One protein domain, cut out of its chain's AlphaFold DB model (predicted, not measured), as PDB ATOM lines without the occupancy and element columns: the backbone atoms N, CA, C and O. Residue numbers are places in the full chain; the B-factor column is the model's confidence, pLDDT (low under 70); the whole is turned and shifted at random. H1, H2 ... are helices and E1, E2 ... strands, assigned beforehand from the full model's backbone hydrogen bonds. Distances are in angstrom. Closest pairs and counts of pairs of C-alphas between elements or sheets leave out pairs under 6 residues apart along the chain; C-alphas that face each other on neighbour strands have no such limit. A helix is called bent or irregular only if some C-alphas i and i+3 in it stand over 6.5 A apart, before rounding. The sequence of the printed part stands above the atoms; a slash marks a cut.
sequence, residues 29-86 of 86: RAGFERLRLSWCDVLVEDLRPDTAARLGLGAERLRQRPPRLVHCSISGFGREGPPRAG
ATOM      1  N   ARG A  29     -97.939-107.221 161.056       43.50
ATOM      2  CA  ARG A  29     -98.213-108.256 160.042       43.50
ATOM      3  C   ARG A  29     -99.286-107.920 158.985       43.50
ATOM      4  O   ARG A  29    -100.405-107.579 159.330       43.50
ATOM      5  N   ALA A  30     -98.913-108.149 157.719       42.72
ATOM      6  CA  ALA A  30     -99.731-108.525 156.552       42.72
ATOM      7  C   ALA A  30    -101.010-107.712 156.241       42.72
ATOM      8  O   ALA A  30    -102.062-107.948 156.822       42.72
ATOM      9  N   GLY A  31    -100.939-106.837 155.226       44.38
ATOM     10  CA  GLY A  31    -102.131-106.193 154.640       44.38
ATOM     11  C   GLY A  31    -101.925-104.841 153.936       44.38
ATOM     12  O   GLY A  31    -102.901-104.153 153.663       44.38
ATOM     13  N   PHE A  32    -100.686-104.415 153.656       51.00
ATOM     14  CA  PHE A  32    -100.379-103.010 153.315       51.00
ATOM     15  C   PHE A  32    -100.005-102.734 151.849       51.00
ATOM     16  O   PHE A  32     -99.797-101.582 151.469       51.00
ATOM     17  N   GLU A  33     -99.893-103.769 151.019       52.34
ATOM     18  CA  GLU A  33     -99.061-103.715 149.818       52.34
ATOM     19  C   GLU A  33     -99.500-102.731 148.732       52.34
ATOM     20  O   GLU A  33     -98.652-102.046 148.171       52.34
ATOM     21  N   ARG A  34    -100.777-102.679 148.344       49.47
ATOM     22  CA  ARG A  34    -101.119-102.069 147.045       49.47
ATOM     23  C   ARG A  34    -101.550-100.607 147.120       49.47
ATOM     24  O   ARG A  34    -101.254 -99.860 146.197       49.47
ATOM     25  N   LEU A  35    -102.183-100.188 148.218       47.81
ATOM     26  CA  LEU A  35    -102.772 -98.847 148.326       47.81
ATOM     27  C   LEU A  35    -101.798 -97.737 148.743       47.81
ATOM     28  O   LEU A  35    -102.142 -96.570 148.603       47.81
ATOM     29  N   ARG A  36    -100.611 -98.060 149.279       57.97
ATOM     30  CA  ARG A  36     -99.698 -97.035 149.825       57.97
ATOM     31  C   ARG A  36     -98.354 -96.933 149.118       57.97
ATOM     32  O   ARG A  36     -97.797 -95.845 149.088       57.97
ATOM     33  N   LEU A  37     -97.870 -98.005 148.484       61.38
ATOM     34  CA  LEU A  37     -96.582 -97.977 147.776       61.38
ATOM     35  C   LEU A  37     -96.564 -97.032 146.564       61.38
ATOM     36  O   LEU A  37     -95.492 -96.611 146.156       61.38
ATOM     37  N   SER A  38     -97.725 -96.660 146.016       63.06
ATOM     38  CA  SER A  38     -97.828 -95.627 144.976       63.06
ATOM     39  C   SER A  38     -97.425 -94.231 145.459       63.06
ATOM     40  O   SER A  38     -97.017 -93.414 144.642       63.06
ATOM     41  N   TRP A  39     -97.570 -93.942 146.756       60.66
ATOM     42  CA  TRP A  39     -97.325 -92.622 147.356       60.66
ATOM     43  C   TRP A  39     -96.182 -92.641 148.381       60.66
ATOM     44  O   TRP A  39     -95.997 -91.667 149.110       60.66
ATOM     45  N   CYS A  40     -95.465 -93.758 148.496       67.00
ATOM     46  CA  CYS A  40     -94.316 -93.880 149.382       67.00
ATOM     47  C   CYS A  40     -93.034 -93.599 148.603       67.00
ATOM     48  O   CYS A  40     -92.734 -94.305 147.644       67.00
ATOM     49  N   ASP A  41     -92.248 -92.640 149.082       71.19
ATOM     50  CA  ASP A  41     -90.901 -92.389 148.563       71.19
ATOM     51  C   ASP A  41     -89.865 -93.328 149.202       71.19
ATOM     52  O   ASP A  41     -88.893 -93.714 148.560       71.19
ATOM     53  N   VAL A  42     -90.084 -93.749 150.456       75.69
ATOM     54  CA  VAL A  42     -89.157 -94.621 151.196       75.69
ATOM     55  C   VAL A  42     -89.908 -95.708 151.969       75.69
ATOM     56  O   VAL A  42     -90.805 -95.416 152.765       75.69
ATOM     57  N   LEU A  43     -89.501 -96.965 151.778       76.25
ATOM     58  CA  LEU A  43     -89.921 -98.125 152.566       76.25
ATOM     59  C   LEU A  43     -88.729 -98.649 153.372       76.25
ATOM     60  O   LEU A  43     -87.721 -99.043 152.792       76.25
ATOM     61  N   VAL A  44     -88.875 -98.699 154.697       78.19
ATOM     62  CA  VAL A  44     -87.903 -99.323 155.607       78.19
ATOM     63  C   VAL A  44     -88.569-100.502 156.300       78.19
ATOM     64  O   VAL A  44     -89.634-100.340 156.902       78.19
ATOM     65  N   GLU A  45     -87.948-101.671 156.226       76.56
ATOM     66  CA  GLU A  45     -88.472-102.911 156.797       76.56
ATOM     67  C   GLU A  45     -87.372-103.717 157.506       76.56
ATOM     68  O   GLU A  45     -86.194-103.548 157.199       76.56
ATOM     69  N   ASP A  46     -87.766-104.519 158.501       76.88
ATOM     70  CA  ASP A  46     -86.887-105.391 159.308       76.88
ATOM     71  C   ASP A  46     -87.437-106.831 159.355       76.88
ATOM     72  O   ASP A  46     -87.577-107.465 160.402       76.88
ATOM     73  N   LEU A  47     -87.919-107.314 158.210       77.06
ATOM     74  CA  LEU A  47     -88.483-108.644 158.042       77.06
ATOM     75  C   LEU A  47     -87.402-109.614 157.576       77.06
ATOM     76  O   LEU A  47     -86.477-109.289 156.836       77.06
ATOM     77  N   ARG A  48     -87.593-110.889 157.921       78.75
ATOM     78  CA  ARG A  48     -86.840-111.964 157.270       78.75
ATOM     79  C   ARG A  48     -87.104-111.952 155.755       78.75
ATOM     80  O   ARG A  48     -88.269-111.785 155.379       78.75
ATOM     81  N   PRO A  49     -86.102-112.253 154.909       77.94
ATOM     82  CA  PRO A  49     -86.244-112.286 153.449       77.94
ATOM     83  C   PRO A  49     -87.466-113.082 152.970       77.94
ATOM     84  O   PRO A  49     -88.271-112.582 152.188       77.94
ATOM     85  N   ASP A  50     -87.682-114.276 153.533       80.12
ATOM     86  CA  ASP A  50     -88.845-115.123 153.231       80.12
ATOM     87  C   ASP A  50     -90.182-114.455 153.570       80.12
ATOM     88  O   ASP A  50     -91.187-114.621 152.875       80.12
ATOM     89  N   THR A  51     -90.211-113.712 154.678       79.94
ATOM     90  CA  THR A  51     -91.409-113.001 155.128       79.94
ATOM     91  C   THR A  51     -91.660-111.795 154.233       79.94
ATOM     92  O   THR A  51     -92.790-111.613 153.791       79.94
ATOM     93  N   ALA A  52     -90.626-111.020 153.891       78.75
ATOM     94  CA  ALA A  52     -90.730-109.919 152.938       78.75
ATOM     95  C   ALA A  52     -91.231-110.408 151.568       78.75
ATOM     96  O   ALA A  52     -92.160-109.821 151.013       78.75
ATOM     97  N   ALA A  53     -90.698-111.525 151.062       80.06
ATOM     98  CA  ALA A  53     -91.142-112.143 149.813       80.06
ATOM     99  C   ALA A  53     -92.619-112.575 149.875       80.06
ATOM    100  O   ALA A  53     -93.405-112.188 149.008       80.06
ATOM    101  N   ARG A  54     -93.031-113.291 150.933       79.25
ATOM    102  CA  ARG A  54     -94.438-113.693 151.154       79.25
ATOM    103  C   ARG A  54     -95.394-112.511 151.267       79.25
ATOM    104  O   ARG A  54     -96.552-112.624 150.880       79.25
ATOM    105  N   LEU A  55     -94.924-111.401 151.826       74.88
ATOM    106  CA  LEU A  55     -95.691-110.169 151.968       74.88
ATOM    107  C   LEU A  55     -95.553-109.243 150.762       74.88
ATOM    108  O   LEU A  55     -96.034-108.124 150.852       74.88
ATOM    109  N   GLY A  56     -94.883-109.677 149.687       76.88
ATOM    110  CA  GLY A  56     -94.682-108.929 148.446       76.88
ATOM    111  C   GLY A  56     -93.789-107.688 148.529       76.88
ATOM    112  O   GLY A  56     -93.641-106.967 147.543       76.88
ATOM    113  N   LEU A  57     -93.118-107.507 149.663       77.19
ATOM    114  CA  LEU A  57     -92.125-106.467 149.919       77.19
ATOM    115  C   LEU A  57     -90.708-106.908 149.512       77.19
ATOM    116  O   LEU A  57     -89.723-106.269 149.860       77.19
ATOM    117  N   GLY A  58     -90.586-108.013 148.774       79.06
ATOM    118  CA  GLY A  58     -89.312-108.462 148.225       79.06
ATOM    119  C   GLY A  58     -88.741-107.452 147.225       79.06
ATOM    120  O   GLY A  58     -89.472-106.894 146.404       79.06
ATOM    121  N   ALA A  59     -87.421-107.254 147.260       78.94
ATOM    122  CA  ALA A  59     -86.731-106.262 146.434       78.94
ATOM    123  C   ALA A  59     -87.032-106.397 144.929       78.94
ATOM    124  O   ALA A  59     -87.232-105.392 144.255       78.94
ATOM    125  N   GLU A  60     -87.118-107.620 144.399       82.81
ATOM    126  CA  GLU A  60     -87.459-107.859 142.988       82.81
ATOM    127  C   GLU A  60     -88.849-107.332 142.628       82.81
ATOM    128  O   GLU A  60     -89.025-106.674 141.606       82.81
ATOM    129  N   ARG A  61     -89.831-107.551 143.507       79.94
ATOM    130  CA  ARG A  61     -91.210-107.110 143.300       79.94
ATOM    131  C   ARG A  61     -91.353-105.598 143.463       79.94
ATOM    132  O   ARG A  61     -92.137-104.979 142.752       79.94
ATOM    133  N   LEU A  62     -90.586-104.998 144.373       78.25
ATOM    134  CA  LEU A  62     -90.564-103.548 144.580       78.25
ATOM    135  C   LEU A  62     -89.840-102.793 143.457       78.25
ATOM    136  O   LEU A  62     -90.212-101.664 143.163       78.25
ATOM    137  N   ARG A  63     -88.878-103.414 142.766       79.12
ATOM    138  CA  ARG A  63     -88.247-102.833 141.562       79.12
ATOM    139  C   ARG A  63     -89.207-102.692 140.380       79.12
ATOM    140  O   ARG A  63     -88.967-101.873 139.505       79.12
ATOM    141  N   GLN A  64     -90.290-103.466 140.360       79.69
ATOM    142  CA  GLN A  64     -91.344-103.374 139.341       79.69
ATOM    143  C   GLN A  64     -92.404-102.303 139.671       79.69
ATOM    144  O   GLN A  64     -93.387-102.153 138.947       79.69
ATOM    145  N   ARG A  65     -92.257-101.594 140.797       70.06
ATOM    146  CA  ARG A  65     -93.189-100.578 141.324       70.06
ATOM    147  C   ARG A  65     -92.630 -99.161 141.084       70.06
ATOM    148  O   ARG A  65     -91.587 -99.060 140.444       70.06
ATOM    149  N   PRO A  66     -93.320 -98.058 141.468       66.12
ATOM    150  CA  PRO A  66     -92.896 -96.685 141.179       66.12
ATOM    151  C   PRO A  66     -91.380 -96.451 141.237       66.12
ATOM    152  O   PRO A  66     -90.763 -96.741 142.263       66.12
ATOM    153  N   PRO A  67     -90.789 -95.851 140.185       65.88
ATOM    154  CA  PRO A  67     -89.335 -95.741 140.024       65.88
ATOM    155  C   PRO A  67     -88.647 -94.877 141.092       65.88
ATOM    156  O   PRO A  67     -87.425 -94.844 141.161       65.88
ATOM    157  N   ARG A  68     -89.422 -94.169 141.923       75.88
ATOM    158  CA  ARG A  68     -88.932 -93.303 143.003       75.88
ATOM    159  C   ARG A  68     -88.819 -93.994 144.361       75.88
ATOM    160  O   ARG A  68     -88.326 -93.375 145.296       75.88
ATOM    161  N   LEU A  69     -89.283 -95.236 144.488       79.25
ATOM    162  CA  LEU A  69     -89.296 -95.933 145.768       79.25
ATOM    163  C   LEU A  69     -87.880 -96.344 146.191       79.25
ATOM    164  O   LEU A  69     -87.263 -97.220 145.585       79.25
ATOM    165  N   VAL A  70     -87.407 -95.781 147.300       80.50
ATOM    166  CA  VAL A  70     -86.209 -96.244 148.005       80.50
ATOM    167  C   VAL A  70     -86.606 -97.369 148.960       80.50
ATOM    168  O   VAL A  70     -87.400 -97.164 149.878       80.50
ATOM    169  N   HIS A  71     -86.063 -98.569 148.752       81.25
ATOM    170  CA  HIS A  71     -86.300 -99.727 149.616       81.25
ATOM    171  C   HIS A  71     -85.070-100.030 150.479       81.25
ATOM    172  O   HIS A  71     -84.013-100.380 149.956       81.25
ATOM    173  N   CYS A  72     -85.228 -99.936 151.798       81.75
ATOM    174  CA  CYS A  72     -84.209-100.276 152.782       81.75
ATOM    175  C   CYS A  72     -84.653-101.503 153.581       81.75
ATOM    176  O   CYS A  72     -85.553-101.418 154.417       81.75
ATOM    177  N   SER A  73     -83.984-102.625 153.337       77.88
ATOM    178  CA  SER A  73     -84.131-103.839 154.133       77.88
ATOM    179  C   SER A  73     -83.065-103.845 155.219       77.88
ATOM    180  O   SER A  73     -81.871-103.750 154.928       77.88
ATOM    181  N   ILE A  74     -83.501-103.920 156.469       77.31
ATOM    182  CA  ILE A  74     -82.649-104.149 157.628       77.31
ATOM    183  C   ILE A  74     -82.834-105.624 157.979       77.31
ATOM    184  O   ILE A  74     -83.947-106.115 158.060       77.31
ATOM    185  N   SER A  75     -81.747-106.370 158.116       70.56
ATOM    186  CA  SER A  75     -81.818-107.765 158.544       70.56
ATOM    187  C   SER A  75     -80.732-107.998 159.568       70.56
ATOM    188  O   SER A  75     -79.554-107.773 159.282       70.56
ATOM    189  N   GLY A  76     -81.114-108.505 160.740       69.62
ATOM    190  CA  GLY A  76     -80.161-108.893 161.781       69.62
ATOM    191  C   GLY A  76     -79.185-110.001 161.360       69.62
ATOM    192  O   GLY A  76     -78.178-110.199 162.027       69.62
ATOM    193  N   PHE A  77     -79.455-110.703 160.252       69.56
ATOM    194  CA  PHE A  77     -78.664-111.843 159.774       69.56
ATOM    195  C   PHE A  77     -78.273-111.740 158.289       69.56
ATOM    196  O   PHE A  77     -77.905-112.735 157.670       69.56
ATOM    197  N   GLY A  78     -78.393-110.557 157.684       67.81
ATOM    198  CA  GLY A  78     -78.147-110.377 156.251       67.81
ATOM    199  C   GLY A  78     -79.250-110.950 155.349       67.81
ATOM    200  O   GLY A  78     -80.284-111.437 155.812       67.81
ATOM    201  N   ARG A  79     -79.053-110.827 154.031       66.38
ATOM    202  CA  ARG A  79     -80.061-111.154 153.003       66.38
ATOM    203  C   ARG A  79     -80.285-112.653 152.817       66.38
ATOM    204  O   ARG A  79     -81.364-113.048 152.395       66.38
ATOM    205  N   GLU A  80     -79.282-113.464 153.119       73.81
ATOM    206  CA  GLU A  80     -79.386-114.925 153.064       73.81
ATOM    207  C   GLU A  80     -80.072-115.474 154.323       73.81
ATOM    208  O   GLU A  80     -80.717-116.518 154.275       73.81
ATOM    209  N   GLY A  81     -80.037-114.708 155.422       67.19
ATOM    210  CA  GLY A  81     -80.559-115.128 156.715       67.19
ATOM    211  C   GLY A  81     -79.777-116.317 157.287       67.19
ATOM    212  O   GLY A  81     -78.935-116.912 156.620       67.19
ATOM    213  N   PRO A  82     -80.029-116.695 158.546       67.06
ATOM    214  CA  PRO A  82     -79.512-117.950 159.053       67.06
ATOM    215  C   PRO A  82     -80.341-119.104 158.455       67.06
ATOM    216  O   PRO A  82     -81.540-118.917 158.202       67.06
ATOM    217  N   PRO A  83     -79.759-120.304 158.264       65.56
ATOM    218  CA  PRO A  83     -80.534-121.486 157.897       65.56
ATOM    219  C   PRO A  83     -81.698-121.666 158.878       65.56
ATOM    220  O   PRO A  83     -81.575-121.382 160.075       65.56
ATOM    221  N   ARG A  84     -82.865-122.083 158.375       63.88
ATOM    222  CA  ARG A  84     -84.022-122.321 159.245       63.88
ATOM    223  C   ARG A  84     -83.647-123.400 160.258       63.88
ATOM    224  O   ARG A  84     -83.199-124.472 159.865       63.88
ATOM    225  N   ALA A  85     -83.850-123.113 161.542       62.12
ATOM    226  CA  ALA A  85     -83.950-124.175 162.531       62.12
ATOM    227  C   ALA A  85     -85.147-125.041 162.111       62.12
ATOM    228  O   ALA A  85     -86.245-124.501 161.934       62.12
ATOM    229  N   GLY A  86     -84.871-126.311 161.809       51.91
ATOM    230  CA  GLY A  86     -85.883-127.314 161.478       51.91
ATOM    231  C   GLY A  86     -86.828-127.572 162.638       51.91
ATOM    232  O   GLY A  86     -86.418-127.327 163.796       51.91
TER     233      GLY A  86
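Overview. This is residues 29 to 86 of the 86 residues of an uncharacterized protein of Actinobacteria bacterium (UniProt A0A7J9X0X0). With little regular structure, this is a small ribbon of two strands side by side, E1 and E2, joined by an arch that holds short helices H2 and H3. H1 lies off to one side, and residues 74 to 86 trail away as a tail. The 58 printed residues run H1, E1, H2, H3, E2, a mixed class with 23 residues in named elements and a parallel sheet. It is only just compact, close to loose, radius of gyration of the C-alphas 12.0 A, spanning 38 by 19 by 16 A.

Along the chain. Find C-alpha 33 at (-99.061, -103.715, 149.818), where H1, residues 33 to 36, begins; it is only just irregular, 6.7 A long. Next come E1, 42 to 45, 10.0 A; H2, 49 to 54, 8.6 A; H3, 59 to 63, 6.1 A; and E2, 70 to 73, 10.0 A, ending at (-84.131, -103.839, 154.133).

Arrangement. E1 and E2 are parallel at 9 degrees, with N 43 and O 70 2.8 A apart, within hydrogen-bond range. E1, H2, H3 and E2 form a strand-helix-strand unit, parallel strands with helices between, its crossover right-handed. H2 and H3 are near each other, with 5 pairs of C-alphas within 10 A. The closest C-alphas of H3 and E2, Ala 59 and His 71, are 7.3 A apart. H1 is apart from H2, H3 and E2. In H2 and H3 every O i to N i+4 pair is within hydrogen-bond range; H1 is too short for one, and its single O i to N i+3 pair is not within range.

Size, cuts and confidence. The farthest C-alphas, Trp 39 and Gly 86, are 39.2 A apart. The printed part has no cut and no long link. Look for pLDDT under 70 at residues 29 to 40, 66 to 67, 76 to 79 and 81 to 86.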